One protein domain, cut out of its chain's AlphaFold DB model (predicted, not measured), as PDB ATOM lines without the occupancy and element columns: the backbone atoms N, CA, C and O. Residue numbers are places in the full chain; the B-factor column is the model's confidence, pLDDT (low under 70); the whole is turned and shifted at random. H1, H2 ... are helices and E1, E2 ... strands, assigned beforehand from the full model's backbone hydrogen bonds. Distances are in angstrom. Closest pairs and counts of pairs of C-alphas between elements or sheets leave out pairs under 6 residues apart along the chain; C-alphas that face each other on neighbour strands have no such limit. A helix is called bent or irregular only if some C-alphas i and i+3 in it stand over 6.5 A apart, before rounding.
ATOM      1  N   LYS A 116     517.610 295.229 401.248       85.88
ATOM      2  CA  LYS A 116     518.780 296.009 400.809       85.88
ATOM      3  C   LYS A 116     520.115 295.263 400.917       85.88
ATOM      4  O   LYS A 116     521.096 295.722 400.344       85.88
ATOM      5  N   GLN A 117     520.170 294.177 401.683       88.19
ATOM      6  CA  GLN A 117     521.378 293.374 401.855       88.19
ATOM      7  C   GLN A 117     521.538 292.333 400.755       88.19
ATOM      8  O   GLN A 117     522.662 291.908 400.511       88.19
ATOM      9  N   ILE A 118     520.447 291.908 400.112       90.31
ATOM     10  CA  ILE A 118     520.489 290.874 399.080       90.31
ATOM     11  C   ILE A 118     521.227 291.434 397.864       90.31
ATOM     12  O   ILE A 118     520.821 292.441 397.289       90.31
ATOM     13  N   ILE A 119     522.319 290.776 397.483       91.81
ATOM     14  CA  ILE A 119     523.123 291.114 396.305       91.81
ATOM     15  C   ILE A 119     522.615 290.315 395.113       91.81
ATOM     16  O   ILE A 119     522.257 290.883 394.085       91.81
ATOM     17  N   SER A 120     522.578 288.991 395.255       93.25
ATOM     18  CA  SER A 120     522.157 288.101 394.185       93.25
ATOM     19  C   SER A 120     521.500 286.842 394.715       93.25
ATOM     20  O   SER A 120     521.719 286.414 395.850       93.25
ATOM     21  N   ILE A 121     520.671 286.259 393.865       95.00
ATOM     22  CA  ILE A 121     519.997 284.996 394.083       95.00
ATOM     23  C   ILE A 121     520.234 284.162 392.845       95.00
ATOM     24  O   ILE A 121     520.004 284.623 391.730       95.00
ATOM     25  N   HIS A 122     520.697 282.940 393.033       95.94
ATOM     26  CA  HIS A 122     520.842 282.009 391.930       95.94
ATOM     27  C   HIS A 122     520.564 280.594 392.390       95.94
ATOM     28  O   HIS A 122     520.624 280.309 393.581       95.94
ATOM     29  N   TRP A 123     520.276 279.700 391.458       96.25
ATOM     30  CA  TRP A 123     520.194 278.279 391.764       96.25
ATOM     31  C   TRP A 123     521.025 277.467 390.784       96.25
ATOM     32  O   TRP A 123     521.095 277.765 389.588       96.25
ATOM     33  N   SER A 124     521.701 276.450 391.305       95.38
ATOM     34  CA  SER A 124     522.624 275.623 390.533       95.38
ATOM     35  C   SER A 124     522.656 274.180 391.045       95.38
ATOM     36  O   SER A 124     522.208 273.918 392.167       95.38
ATOM     37  N   PRO A 125     523.161 273.235 390.230       93.88
ATOM     38  CA  PRO A 125     523.378 271.871 390.681       93.88
ATOM     39  C   PRO A 125     524.386 271.822 391.830       93.88
ATOM     40  O   PRO A 125     525.350 272.589 391.882       93.88
ATOM     41  N   GLY A 126     524.171 270.887 392.739       91.12
ATOM     42  CA  GLY A 126     525.006 270.624 393.893       91.12
ATOM     43  C   GLY A 126     526.203 269.739 393.580       91.12
ATOM     44  O   GLY A 126     526.569 269.461 392.432       91.12
ATOM     45  N   GLN A 127     526.865 269.321 394.658       90.12
ATOM     46  CA  GLN A 127     528.114 268.573 394.571       90.12
ATOM     47  C   GLN A 127     527.931 267.175 393.976       90.12
ATOM     48  O   GLN A 127     528.819 266.715 393.261       90.12
ATOM     49  N   ALA A 128     526.813 266.494 394.230       87.81
ATOM     50  CA  ALA A 128     526.579 265.152 393.717       87.81
ATOM     51  C   ALA A 128     526.387 265.166 392.195       87.81
ATOM     52  O   ALA A 128     527.018 264.349 391.522       87.81
ATOM     53  N   THR A 129     525.624 266.113 391.635       91.81
ATOM     54  CA  THR A 129     525.522 266.274 390.173       91.81
ATOM     55  C   THR A 129     526.881 266.604 389.562       91.81
ATOM     56  O   THR A 129     527.280 265.986 388.571       91.81
ATOM     57  N   ALA A 130     527.644 267.515 390.179       89.06
ATOM     58  CA  ALA A 130     528.976 267.878 389.697       89.06
ATOM     59  C   ALA A 130     529.952 266.684 389.700       89.06
ATOM     60  O   ALA A 130     530.681 266.475 388.731       89.06
ATOM     61  N   MET A 131     529.949 265.874 390.762       91.88
ATOM     62  CA  MET A 131     530.826 264.705 390.891       91.88
ATOM     63  C   MET A 131     530.399 263.538 390.001       91.88
ATOM     64  O   MET A 131     531.249 262.850 389.437       91.88
ATOM     65  N   ALA A 132     529.094 263.294 389.878       93.44
ATOM     66  CA  ALA A 132     528.562 262.195 389.082       93.44
ATOM     67  C   ALA A 132     528.522 262.512 387.577       93.44
ATOM     68  O   ALA A 132     528.298 261.601 386.779       93.44
ATOM     69  N   MET A 133     528.717 263.784 387.193       92.19
ATOM     70  CA  MET A 133     528.571 264.300 385.823       92.19
ATOM     71  C   MET A 133     527.217 263.943 385.185       92.19
ATOM     72  O   MET A 133     527.103 263.778 383.970       92.19
ATOM     73  N   ARG A 134     526.185 263.785 386.016       92.25
ATOM     74  CA  ARG A 134     524.804 263.478 385.630       92.25
ATOM     75  C   ARG A 134     523.860 264.064 386.670       92.25
ATOM     76  O   ARG A 134     524.268 264.222 387.813       92.25
ATOM     77  N   GLU A 135     522.619 264.324 386.281       91.44
ATOM     78  CA  GLU A 135     521.581 264.828 387.185       91.44
ATOM     79  C   GLU A 135     521.375 263.870 388.372       91.44
ATOM     80  O   GLU A 135     521.074 262.687 388.178       91.44
ATOM     81  N   MET A 136     521.567 264.386 389.586       92.19
ATOM     82  CA  MET A 136     521.410 263.661 390.853       92.19
ATOM     83  C   MET A 136     520.289 264.243 391.729       92.19
ATOM     84  O   MET A 136     520.150 263.814 392.874       92.19
ATOM     85  N   ASN A 137     519.466 265.149 391.186       91.56
ATOM     86  CA  ASN A 137     518.397 265.865 391.882       91.56
ATOM     87  C   ASN A 137     518.885 266.671 393.092       91.56
ATOM     88  O   ASN A 137     518.125 266.896 394.016       91.56
ATOM     89  N   ASP A 138     520.146 267.090 393.132       90.44
ATOM     90  CA  ASP A 138     520.744 267.812 394.256       90.44
ATOM     91  C   ASP A 138     520.905 269.293 393.914       90.44
ATOM     92  O   ASP A 138     522.010 269.806 393.817       90.44
ATOM     93  N   TRP A 139     519.815 270.003 393.668       92.94
ATOM     94  CA  TRP A 139     519.884 271.426 393.349       92.94
ATOM     95  C   TRP A 139     520.035 272.268 394.611       92.94
ATOM     96  O   TRP A 139     519.694 271.844 395.707       92.94
ATOM     97  N   ASN A 140     520.557 273.478 394.472       92.88
ATOM     98  CA  ASN A 140     520.696 274.416 395.577       92.88
ATOM     99  C   ASN A 140     520.234 275.796 395.139       92.88
ATOM    100  O   ASN A 140     520.573 276.247 394.044       92.88
ATOM    101  N   LEU A 141     519.496 276.473 396.009       94.00
ATOM    102  CA  LEU A 141     519.142 277.877 395.889       94.00
ATOM    103  C   LEU A 141     520.037 278.692 396.821       94.00
ATOM    104  O   LEU A 141     520.112 278.457 398.023       94.00
ATOM    105  N   PHE A 142     520.717 279.670 396.250       93.69
ATOM    106  CA  PHE A 142     521.721 280.486 396.900       93.69
ATOM    107  C   PHE A 142     521.228 281.918 397.021       93.69
ATOM    108  O   PHE A 142     520.844 282.531 396.027       93.69
ATOM    109  N   ILE A 143     521.309 282.476 398.225       93.06
ATOM    110  CA  ILE A 143     521.032 283.886 398.499       93.06
ATOM    111  C   ILE A 143     522.335 284.507 398.990       93.06
ATOM    112  O   ILE A 143     522.812 284.198 400.083       93.06
ATOM    113  N   ARG A 144     522.929 285.376 398.173       91.94
ATOM    114  CA  ARG A 144     524.121 286.148 398.527       91.94
ATOM    115  C   ARG A 144     523.690 287.482 399.121       91.94
ATOM    116  O   ARG A 144     522.941 288.221 398.480       91.94
ATOM    117  N   TYR A 145     524.183 287.816 400.308       89.44
ATOM    118  CA  TYR A 145     523.812 289.053 400.996       89.44
ATOM    119  C   TYR A 145     524.968 289.675 401.789       89.44
ATOM    120  O   TYR A 145     525.958 289.017 402.101       89.44
ATOM    121  N   LEU A 146     524.845 290.965 402.101       86.12
ATOM    122  CA  LEU A 146     525.772 291.694 402.967       86.12
ATOM    123  C   LEU A 146     525.345 291.566 404.441       86.12
ATOM    124  O   LEU A 146     524.203 291.898 404.759       86.12
ATOM    125  N   PRO A 147     526.228 291.141 405.360       78.06
ATOM    126  CA  PRO A 147     525.908 291.050 406.780       78.06
ATOM    127  C   PRO A 147     525.731 292.439 407.416       78.06
ATOM    128  O   PRO A 147     526.423 293.395 407.076       78.06
ATOM    129  N   ASP A 148     524.822 292.548 408.390       68.56
ATOM    130  CA  ASP A 148     524.435 293.818 409.043       68.56
ATOM    131  C   ASP A 148     525.545 294.410 409.948       68.56
ATOM    132  O   ASP A 148     525.494 295.584 410.305       68.56
ATOM    133  N   ASN A 149     526.555 293.617 410.342       56.44
ATOM    134  CA  ASN A 149     527.567 294.000 411.333       56.44
ATOM    135  C   ASN A 149     528.996 293.619 410.912       56.44
ATOM    136  O   ASN A 149     529.454 292.492 411.118       56.44
ATOM    137  N   HIS A 150     529.769 294.602 410.452       46.66
ATOM    138  CA  HIS A 150     531.229 294.525 410.436       46.66
ATOM    139  C   HIS A 150     531.792 294.582 411.872       46.66
ATOM    140  O   HIS A 150     532.276 295.614 412.326       46.66
ATOM    141  N   GLN A 151     531.749 293.466 412.608       40.84
ATOM    142  CA  GLN A 151     532.626 293.247 413.775       40.84
ATOM    143  C   GLN A 151     533.660 292.134 413.560       40.84
ATOM    144  O   GLN A 151     534.544 291.939 414.394       40.84
ATOM    145  N   ARG A 152     533.635 291.438 412.419       45.28
ATOM    146  CA  ARG A 152     534.777 290.621 412.006       45.28
ATOM    147  C   ARG A 152     535.804 291.542 411.356       45.28
ATOM    148  O   ARG A 152     535.556 292.084 410.287       45.28
ATOM    149  N   LYS A 153     536.953 291.735 412.015       39.09
ATOM    150  CA  LYS A 153     538.164 292.266 411.373       39.09
ATOM    151  C   LYS A 153     538.479 291.362 410.181       39.09
ATOM    152  O   LYS A 153     538.958 290.247 410.370       39.09
ATOM    153  N   VAL A 154     538.146 291.818 408.981       44.16
ATOM    154  CA  VAL A 154     538.420 291.096 407.744       44.16
ATOM    155  C   VAL A 154     539.893 291.318 407.400       44.16
ATOM    156  O   VAL A 154     540.329 292.446 407.200       44.16
ATOM    157  N   THR A 155     540.677 290.243 407.386       48.31
ATOM    158  CA  THR A 155     542.097 290.222 406.990       48.31
ATOM    159  C   THR A 155     542.300 289.861 405.512       48.31
ATOM    160  O   THR A 155     543.421 289.555 405.113       48.31
ATOM    161  N   ARG A 156     541.251 289.872 404.678       43.44
ATOM    162  CA  ARG A 156     541.340 289.511 403.254       43.44
ATOM    163  C   ARG A 156     540.545 290.439 402.339       43.44
ATOM    164  O   ARG A 156     539.551 291.016 402.743       43.44
ATOM    165  N   SER A 157     541.036 290.549 401.112       50.38
ATOM    166  CA  SER A 157     540.692 291.505 400.055       50.38
ATOM    167  C   SER A 157     539.317 291.339 399.393       50.38
ATOM    168  O   SER A 157     539.008 292.122 398.504       50.38
ATOM    169  N   ASP A 158     538.496 290.370 399.803       50.25
ATOM    170  CA  ASP A 158     537.163 290.172 399.222       50.25
ATOM    171  C   ASP A 158     536.086 290.819 400.106       50.25
ATOM    172  O   ASP A 158     536.165 290.718 401.340       50.25
ATOM    173  N   PRO A 159     535.060 291.470 399.520       53.88
ATOM    174  CA  PRO A 159     533.955 292.015 400.294       53.88
ATOM    175  C   PRO A 159     533.297 290.890 401.110       53.88
ATOM    176  O   PRO A 159     533.098 289.795 400.580       53.88
ATOM    177  N   PRO A 160     532.952 291.118 402.390       67.75
ATOM    178  CA  PRO A 160     532.367 290.084 403.231       67.75
ATOM    179  C   PRO A 160     530.904 289.901 402.836       67.75
ATOM    180  O   PRO A 160     530.016 290.512 403.416       67.75
ATOM    181  N   TRP A 161     530.649 289.094 401.816       75.12
ATOM    182  CA  TRP A 161     529.317 288.581 401.542       75.12
ATOM    183  C   TRP A 161     529.121 287.263 402.288       75.12
ATOM    184  O   TRP A 161     530.046 286.466 402.454       75.12
ATOM    185  N   GLU A 162     527.899 287.044 402.749       81.88
ATOM    186  CA  GLU A 162     527.446 285.763 403.268       81.88
ATOM    187  C   GLU A 162     526.595 285.058 402.211       81.88
ATOM    188  O   GLU A 162     526.037 285.678 401.298       81.88
ATOM    189  N   LEU A 163     526.547 283.735 402.318       85.44
ATOM    190  CA  LEU A 163     525.814 282.866 401.414       85.44
ATOM    191  C   LEU A 163     524.864 282.018 402.243       85.44
ATOM    192  O   LEU A 163     525.304 281.174 403.022       85.44
ATOM    193  N   HIS A 164     523.571 282.247 402.058       86.81
ATOM    194  CA  HIS A 164     522.554 281.337 402.547       86.81
ATOM    195  C   HIS A 164     522.271 280.299 401.459       86.81
ATOM    196  O   HIS A 164     522.068 280.663 400.299       86.81
ATOM    197  N   VAL A 165     522.302 279.019 401.825       88.06
ATOM    198  CA  VAL A 165     522.104 277.895 400.905       88.06
ATOM    199  C   VAL A 165     520.854 277.151 401.333       88.06
ATOM    200  O   VAL A 165     520.751 276.753 402.489       88.06
ATOM    201  N   ILE A 166     519.938 276.963 400.392       88.62
ATOM    202  CA  ILE A 166     518.736 276.162 400.568       88.62
ATOM    203  C   ILE A 166     518.845 274.975 399.629       88.62
ATOM    204  O   ILE A 166     518.855 275.137 398.406       88.62
ATOM    205  N   GLU A 167     518.967 273.792 400.210       88.00
ATOM    206  CA  GLU A 167     519.071 272.549 399.459       88.00
ATOM    207  C   GLU A 167     517.707 272.195 398.852       88.00
ATOM    208  O   GLU A 167     516.670 272.218 399.515       88.00
ATOM    209  N   LEU A 168     517.708 271.877 397.562       89.06
ATOM    210  CA  LEU A 168     516.550 271.480 396.776       89.06
ATOM    211  C   LEU A 168     516.795 270.061 396.248       89.06
ATOM    212  O   LEU A 168     517.381 269.877 395.183       89.06
ATOM    213  N   ASP A 169     516.327 269.044 396.972       87.00
ATOM    214  CA  ASP A 169     516.347 267.659 396.477       87.00
ATOM    215  C   ASP A 169     515.222 267.465 395.446       87.00
ATOM    216  O   ASP A 169     514.139 266.973 395.764       87.00
ATOM    217  N   VAL A 170     515.408 267.980 394.235       89.75
ATOM    218  CA  VAL A 170     514.412 268.010 393.159       89.75
ATOM    219  C   VAL A 170     515.098 267.923 391.801       89.75
ATOM    220  O   VAL A 170     516.282 268.221 391.664       89.75
ATOM    221  N   SER A 171     514.342 267.534 390.780       92.44
ATOM    222  CA  SER A 171     514.844 267.555 389.402       92.44
ATOM    223  C   SER A 171     515.157 268.976 388.923       92.44
ATOM    224  O   SER A 171     514.610 269.949 389.439       92.44
ATOM    225  N   GLN A 172     515.962 269.111 387.866       93.62
ATOM    226  CA  GLN A 172     516.247 270.409 387.242       93.62
ATOM    227  C   GLN A 172     514.978 271.218 386.907       93.62
ATOM    228  O   GLN A 172     514.942 272.425 387.133       93.62
ATOM    229  N   GLU A 173     513.940 270.578 386.360       94.44
ATOM    230  CA  GLU A 173     512.693 271.260 385.981       94.44
ATOM    231  C   GLU A 173     511.961 271.818 387.208       94.44
ATOM    232  O   GLU A 173     511.506 272.964 387.208       94.44
ATOM    233  N   GLU A 174     511.897 271.030 388.280       93.62
ATOM    234  CA  GLU A 174     511.317 271.448 389.554       93.62
ATOM    235  C   GLU A 174     512.159 272.537 390.230       93.62
ATOM    236  O   GLU A 174     511.593 273.498 390.746       93.62
ATOM    237  N   ALA A 175     513.491 272.440 390.183       94.06
ATOM    238  CA  ALA A 175     514.398 273.468 390.693       94.06
ATOM    239  C   ALA A 175     514.199 274.799 389.957       94.06
ATOM    240  O   ALA A 175     514.093 275.845 390.592       94.06
ATOM    241  N   ASP A 176     514.076 274.761 388.626       95.44
ATOM    242  CA  ASP A 176     513.801 275.941 387.805       95.44
ATOM    243  C   ASP A 176     512.424 276.550 388.121       95.44
ATOM    244  O   ASP A 176     512.276 277.775 388.136       95.44
ATOM    245  N   ALA A 177     511.416 275.720 388.411       95.00
ATOM    246  CA  ALA A 177     510.099 276.186 388.839       95.00
ATOM    247  C   ALA A 177     510.129 276.819 390.242       95.00
ATOM    248  O   ALA A 177     509.564 277.897 390.436       95.00
ATOM    249  N   ILE A 178     510.811 276.189 391.205       94.19
ATOM    250  CA  ILE A 178     510.985 276.704 392.572       94.19
ATOM    251  C   ILE A 178     511.765 278.017 392.548       94.19
ATOM    252  O   ILE A 178     511.330 278.986 393.165       94.19
ATOM    253  N   GLY A 179     512.873 278.073 391.806       94.69
ATOM    254  CA  GLY A 179     513.696 279.271 391.657       94.69
ATOM    255  C   GLY A 179     512.884 280.447 391.125       94.69
ATOM    256  O   GLY A 179     512.853 281.503 391.749       94.69
ATOM    257  N   LYS A 180     512.131 280.256 390.035       95.38
ATOM    258  CA  LYS A 180     511.252 281.304 389.487       95.38
ATOM    259  C   LYS A 180     510.173 281.744 390.473       95.38
ATOM    260  O   LYS A 180     510.018 282.943 390.690       95.38
ATOM    261  N   ALA A 181     509.480 280.799 391.108       94.56
ATOM    262  CA  ALA A 181     508.456 281.113 392.103       94.56
ATOM    263  C   ALA A 181     509.037 281.881 393.304       94.56
ATOM    264  O   ALA A 181     508.385 282.767 393.854       94.56
ATOM    265  N   PHE A 182     510.276 281.575 393.693       94.88
ATOM    266  CA  PHE A 182     510.976 282.286 394.755       94.88
ATOM    267  C   PHE A 182     511.324 283.727 394.357       94.88
ATOM    268  O   PHE A 182     511.099 284.655 395.131       94.88
ATOM    269  N   ILE A 183     511.813 283.938 393.132       95.12
ATOM    270  CA  ILE A 183     512.074 285.283 392.597       95.12
ATOM    271  C   ILE A 183     510.782 286.104 392.533       95.12
ATOM    272  O   ILE A 183     510.765 287.244 392.998       95.12
ATOM    273  N   GLU A 184     509.695 285.523 392.020       94.19
ATOM    274  CA  GLU A 184     508.375 286.165 391.969       94.19
ATOM    275  C   GLU A 184     507.879 286.549 393.367       94.19
ATOM    276  O   GLU A 184     507.403 287.667 393.566       94.19
ATOM    277  N   PHE A 185     508.047 285.659 394.350       93.81
ATOM    278  CA  PHE A 185     507.722 285.930 395.749       93.81
ATOM    279  C   PHE A 185     508.511 287.123 396.305       93.81
ATOM    280  O   PHE A 185     507.943 287.990 396.966       93.81
ATOM    281  N   LEU A 186     509.813 287.217 396.042       93.00
ATOM    282  CA  LEU A 186     510.610 288.342 396.534       93.00
ATOM    283  C   LEU A 186     510.256 289.657 395.833       93.00
ATOM    284  O   LEU A 186     510.165 290.704 396.479       93.00
ATOM    285  N   GLN A 187     510.013 289.607 394.522       92.88
ATOM    286  CA  GLN A 187     509.581 290.766 393.741       92.88
ATOM    287  C   GLN A 187     508.199 291.263 394.180       92.88
ATOM    288  O   GLN A 187     508.005 292.473 394.310       92.88
ATOM    289  N   SER A 188     507.259 290.363 394.499       91.88
ATOM    290  CA  SER A 188     505.938 290.744 395.023       91.88
ATOM    291  C   SER A 188     506.016 291.448 396.383       91.88
ATOM    292  O   SER A 188     505.081 292.149 396.761       91.88
ATOM    293  N   HIS A 189     507.135 291.292 397.095       90.69
ATOM    294  CA  HIS A 189     507.442 291.954 398.364       90.69
ATOM    295  C   HIS A 189     508.447 293.112 398.210       90.69
ATOM    296  O   HIS A 189     509.060 293.547 399.183       90.69
ATOM    297  N   GLY A 190     508.594 293.653 396.994       87.94
ATOM    298  CA  GLY A 190     509.302 294.910 396.740       87.94
ATOM    299  C   GLY A 190     510.805 294.784 396.482       87.94
ATOM    300  O   GLY A 190     511.487 295.807 396.404       87.94
ATOM    301  N   LEU A 191     511.341 293.568 396.329       89.94
ATOM    302  CA  LEU A 191     512.743 293.384 395.959       89.94
ATOM    303  C   LEU A 191     512.939 293.598 394.449       89.94
ATOM    304  O   LEU A 191     512.425 292.845 393.624       89.94
ATOM    305  N   GLY A 192     513.710 294.623 394.078       90.12
ATOM    306  CA  GLY A 192     514.019 294.965 392.685       90.12
ATOM    307  C   GLY A 192     515.074 294.052 392.058       90.12
ATOM    308  O   GLY A 192     516.192 294.492 391.811       90.12
ATOM    309  N   LEU A 193     514.730 292.784 391.828       91.62
ATOM    310  CA  LEU A 193     515.609 291.811 391.178       91.62
ATOM    311  C   LEU A 193     515.577 291.962 389.654       91.62
ATOM    312  O   LEU A 193     514.500 291.986 389.057       91.62
ATOM    313  N   ILE A 194     516.753 291.991 389.032       93.56
ATOM    314  CA  ILE A 194     516.943 291.958 387.578       93.56
ATOM    315  C   ILE A 194     517.658 290.661 387.165       93.56
ATOM    316  O   ILE A 194     518.482 290.167 387.937       93.56
ATOM    317  N   PRO A 195     517.366 290.095 385.979       93.44
ATOM    318  CA  PRO A 195     518.105 288.944 385.464       93.44
ATOM    319  C   PRO A 195     519.608 289.238 385.355       93.44
ATOM    320  O   PRO A 195     519.995 290.314 384.895       93.44
ATOM    321  N   GLY A 196     520.435 288.290 385.796       89.94
ATOM    322  CA  GLY A 196     521.890 288.318 385.667       89.94
ATOM    323  C   GLY A 196     522.373 287.772 384.320       89.94
ATOM    324  O   GLY A 196     521.622 287.705 383.348       89.94
ATOM    325  N   GLU A 197     523.644 287.367 384.263       85.56
ATOM    326  CA  GLU A 197     524.250 286.803 383.045       85.56
ATOM    327  C   GLU A 197     523.703 285.411 382.716       85.56
ATOM    328  O   GLU A 197     523.524 285.056 381.549       85.56
ATOM    329  N   ASN A 198     523.401 284.629 383.753       88.31
ATOM    330  CA  ASN A 198     522.849 283.291 383.625       88.31
ATOM    331  C   ASN A 198     521.326 283.309 383.798       88.31
ATOM    332  O   ASN A 198     520.789 284.021 384.640       88.31
ATOM    333  N   ALA A 199     520.615 282.431 383.081       88.81
ATOM    334  CA  ALA A 199     519.151 282.321 383.168       88.81
ATOM    335  C   ALA A 199     518.617 281.941 384.569       88.81
ATOM    336  O   ALA A 199     517.418 282.046 384.821       88.81
ATOM    337  N   ARG A 200     519.498 281.478 385.462       93.81
ATOM    338  CA  ARG A 200     519.205 281.055 386.841       93.81
ATOM    339  C   ARG A 200     519.787 282.002 387.881       93.81
ATOM    340  O   ARG A 200     519.997 281.601 389.017       93.81
ATOM    341  N   GLU A 201     520.116 283.219 387.477       94.81
ATOM    342  CA  GLU A 201     520.738 284.219 388.328       94.81
ATOM    343  C   GLU A 201     519.971 285.530 388.237       94.81
ATOM    344  O   GLU A 201     519.596 285.988 387.159       94.81
ATOM    345  N   TYR A 202     519.745 286.135 389.395       95.00
ATOM    346  CA  TYR A 202     519.096 287.421 389.561       95.00
ATOM    347  C   TYR A 202     519.909 288.259 390.539       95.00
ATOM    348  O   TYR A 202     520.426 287.754 391.532       95.00
ATOM    349  N   THR A 203     520.017 289.552 390.278       92.56
ATOM    350  CA  THR A 203     520.822 290.490 391.068       92.56
ATOM    351  C   THR A 203     520.012 291.738 391.400       92.56
ATOM    352  O   THR A 203     519.070 292.082 390.689       92.56
ATOM    353  N   THR A 204     520.337 292.412 392.500       87.38
ATOM    354  CA  THR A 204     519.758 293.720 392.858       87.38
ATOM    355  C   THR A 204     520.534 294.893 392.253       87.38
ATOM    356  O   THR A 204     520.061 296.030 392.285       87.38
ATOM    357  N   GLN A 205     521.711 294.637 391.671       76.06
ATOM    358  CA  GLN A 205     522.536 295.629 390.983       76.06
ATOM    359  C   GLN A 205     522.899 295.163 389.566       76.06
ATOM    360  O   GLN A 205     523.203 293.987 389.369       76.06
ATOM    361  N   PRO A 206     522.918 296.056 388.562       58.88
ATOM    362  CA  PRO A 206     523.420 295.705 387.237       58.88
ATOM    363  C   PRO A 206     524.910 295.341 387.323       58.88
ATOM    364  O   PRO A 206     525.693 296.099 387.901       58.88
ATOM    365  N   SER A 207     525.295 294.208 386.723       50.94
ATOM    366  CA  SER A 207     526.632 293.585 386.801       50.94
ATOM    367  C   SER A 207     527.799 294.542 386.507       50.94
ATOM    368  O   SER A 207     528.897 294.361 387.016       50.94
ATOM    369  N   CYS A 208     527.539 295.623 385.765       41.47
ATOM    370  CA  CYS A 208     528.517 296.619 385.323       41.47
ATOM    371  C   CYS A 208     529.122 297.503 386.444       41.47
ATOM    372  O   CYS A 208     530.023 298.282 386.166       41.47
ATOM    373  N   LYS A 209     528.646 297.440 387.702       45.09
ATOM    374  CA  LYS A 209     529.136 298.321 388.793       45.09
ATOM    375  C   LYS A 209     529.959 297.648 389.893       45.09
ATOM    376  O   LYS A 209     530.489 298.356 390.747       45.09
ATOM    377  N   LEU A 210     530.071 296.319 389.898       47.69
ATOM    378  CA  LEU A 210     530.821 295.611 390.944       47.69
ATOM    379  C   LEU A 210     532.335 295.585 390.679       47.69
ATOM    380  O   LEU A 210     533.100 295.670 391.634       47.69
ATOM    381  N   GLU A 211     532.777 295.558 389.416       44.78
ATOM    382  CA  GLU A 211     534.211 295.634 389.073       44.78
ATOM    383  C   GLU A 211     534.778 297.056 389.251       44.78
ATOM    384  O   GLU A 211     535.872 297.229 389.781       44.78
ATOM    385  N   GLU A 212     534.000 298.095 388.933       44.06
ATOM    386  CA  GLU A 212     534.460 299.493 389.009       44.06
ATOM    387  C   GLU A 212     534.662 299.998 390.454       44.06
ATOM    388  O   GLU A 212     535.442 300.918 390.698       44.06
ATOM    389  N   GLN A 213     533.990 299.392 391.442       44.59
ATOM    390  CA  GLN A 213     534.178 299.745 392.856       44.59
ATOM    391  C   GLN A 213     535.382 299.049 393.507       44.59
ATOM    392  O   GLN A 213     535.878 299.551 394.516       44.59
ATOM    393  N   ALA A 214     535.873 297.946 392.934       49.25
ATOM    394  CA  ALA A 214     537.096 297.288 393.394       49.25
ATOM    395  C   ALA A 214     538.362 298.037 392.925       49.25
ATOM    396  O   ALA A 214     539.333 298.120 393.673       49.25
ATOM    397  N   ASP A 215     538.318 298.667 391.744       43.94
ATOM    398  CA  ASP A 215     539.467 299.355 391.128       43.94
ATOM    399  C   ASP A 215     539.648 300.830 391.540       43.94
ATOM    400  O   ASP A 215     540.614 301.485 391.145       43.94
ATOM    401  N   HIS A 216     538.749 301.391 392.353       45.59
ATOM    402  CA  HIS A 216     538.858 302.772 392.858       45.59
ATOM    403  C   HIS A 216     539.185 302.878 394.354       45.59
ATOM    404  O   HIS A 216     539.085 303.961 394.933       45.59
ATOM    405  N   GLN A 217     539.612 301.777 394.983       40.84
ATOM    406  CA  GLN A 217     540.110 301.764 396.368       40.84
ATOM    407  C   GLN A 217     541.575 301.305 396.513       40.84
ATOM    408  O   GLN A 217     541.979 300.922 397.613       40.84
ATOM    409  N   VAL A 218     542.375 301.374 395.439       42.84
ATOM    410  CA  VAL A 218     543.845 301.211 395.488       42.84
ATOM    411  C   VAL A 218     544.536 302.568 395.549       42.84
ATOM    412  O   VAL A 218     544.196 303.439 394.719       42.84
TER     413      VAL A 218
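Overview. This is residues 116 to 218 of the 218 residues of an uncharacterized protein of Planctomycetales bacterium 10988 (UniProt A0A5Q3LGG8). A twisted sheet of four strands has one long helix, H2, laid over one of its faces along the strands, while no named helix covers the other face. The small helix H1 sits at one end of the sheet between E1 and E2, the long loop of residues 146 to 161 joins E2 and E3 at the other end, and H3 leads away from the sheet after E4, its residues 208 to 213 sticking out. The printed part has 103 residues with three named helices and four named strands, in the order E1 H1 E2 E3 H2 E4 H3; the sheet, E3 E2 E1 E4, is antiparallel throughout, and the class is mixed, helices and strands. The whole is only just loose, close to compact, with a radius of gyration of the C-alphas of 15.6 A and spans of 44 by 34 by 26 A.

Along the chain. In the sheet, E3 is residues 162 to 169, 22.3 A long, and E2 is residues 138 to 145, 22.5 A. E1, residues 118 to 125, is 21.0 A long and begins at C-alpha 118 at (520.489, 290.874, 399.080). E4 is short, residues 201 to 203, 6.8 A. H2, residues 172 to 188, is 24.1 A long and begins at C-alpha 172 at (516.247, 270.409, 387.242). H1 is residues 127 to 132, 8.4 A. H3, residues 207 to 214, is 12.9 A long and ends at C-alpha 214 at (537.096, 297.288, 393.394); it is irregular, but only just, with C-alphas 208 and 211 6.9 A apart.

Arrangement. E3 and E4 are the edge strands. E2 and E3 form a hairpin, antiparallel at 158 degrees, with N 168 and O 139 2.7 A apart. E2 and E1 are antiparallel at 167 degrees, with N 142 and O 122 2.7 A apart. E1 and E4 are antiparallel at 176 degrees, with N 121 and O 202 2.8 A apart. Residues 194 to 195 also pair, antiparallel, with residues 202 to 203 of E4. H2 is on the sheet, forming two layers, a helix over one face of a sheet: its height over the sheet is 8.9 A, it lies over E2 and E1, and it runs along the strands, at 5 degrees to E1 on the local plane. The closest C-alphas of H2 and E1 are those of Gly 179 and Trp 123, 6.6 A. H1 only grazes the sheet with its residues 127 to 130; Ala 128 and Asp 138 of E2 have the closest C-alphas, 6.4 A. H3 is not on the sheet and is apart from H2. In H1 and H2 every O i to N i+4 pair is within hydrogen-bond range; in H3 0 of 4 are, beside 1 of 5 O i to N i+3 pairs.

Size, cuts and confidence. The C-alphas farthest apart, those of Ser 171 and Val 218, the chain's last residue, are 44.8 A apart. The printed part has no cut. The links E2 to E3 and H2 to E4 are long, and the others are tight. The mean pLDDT of the printed part is 80.2; residues 148 to 160 and 206 to 218 are under 70.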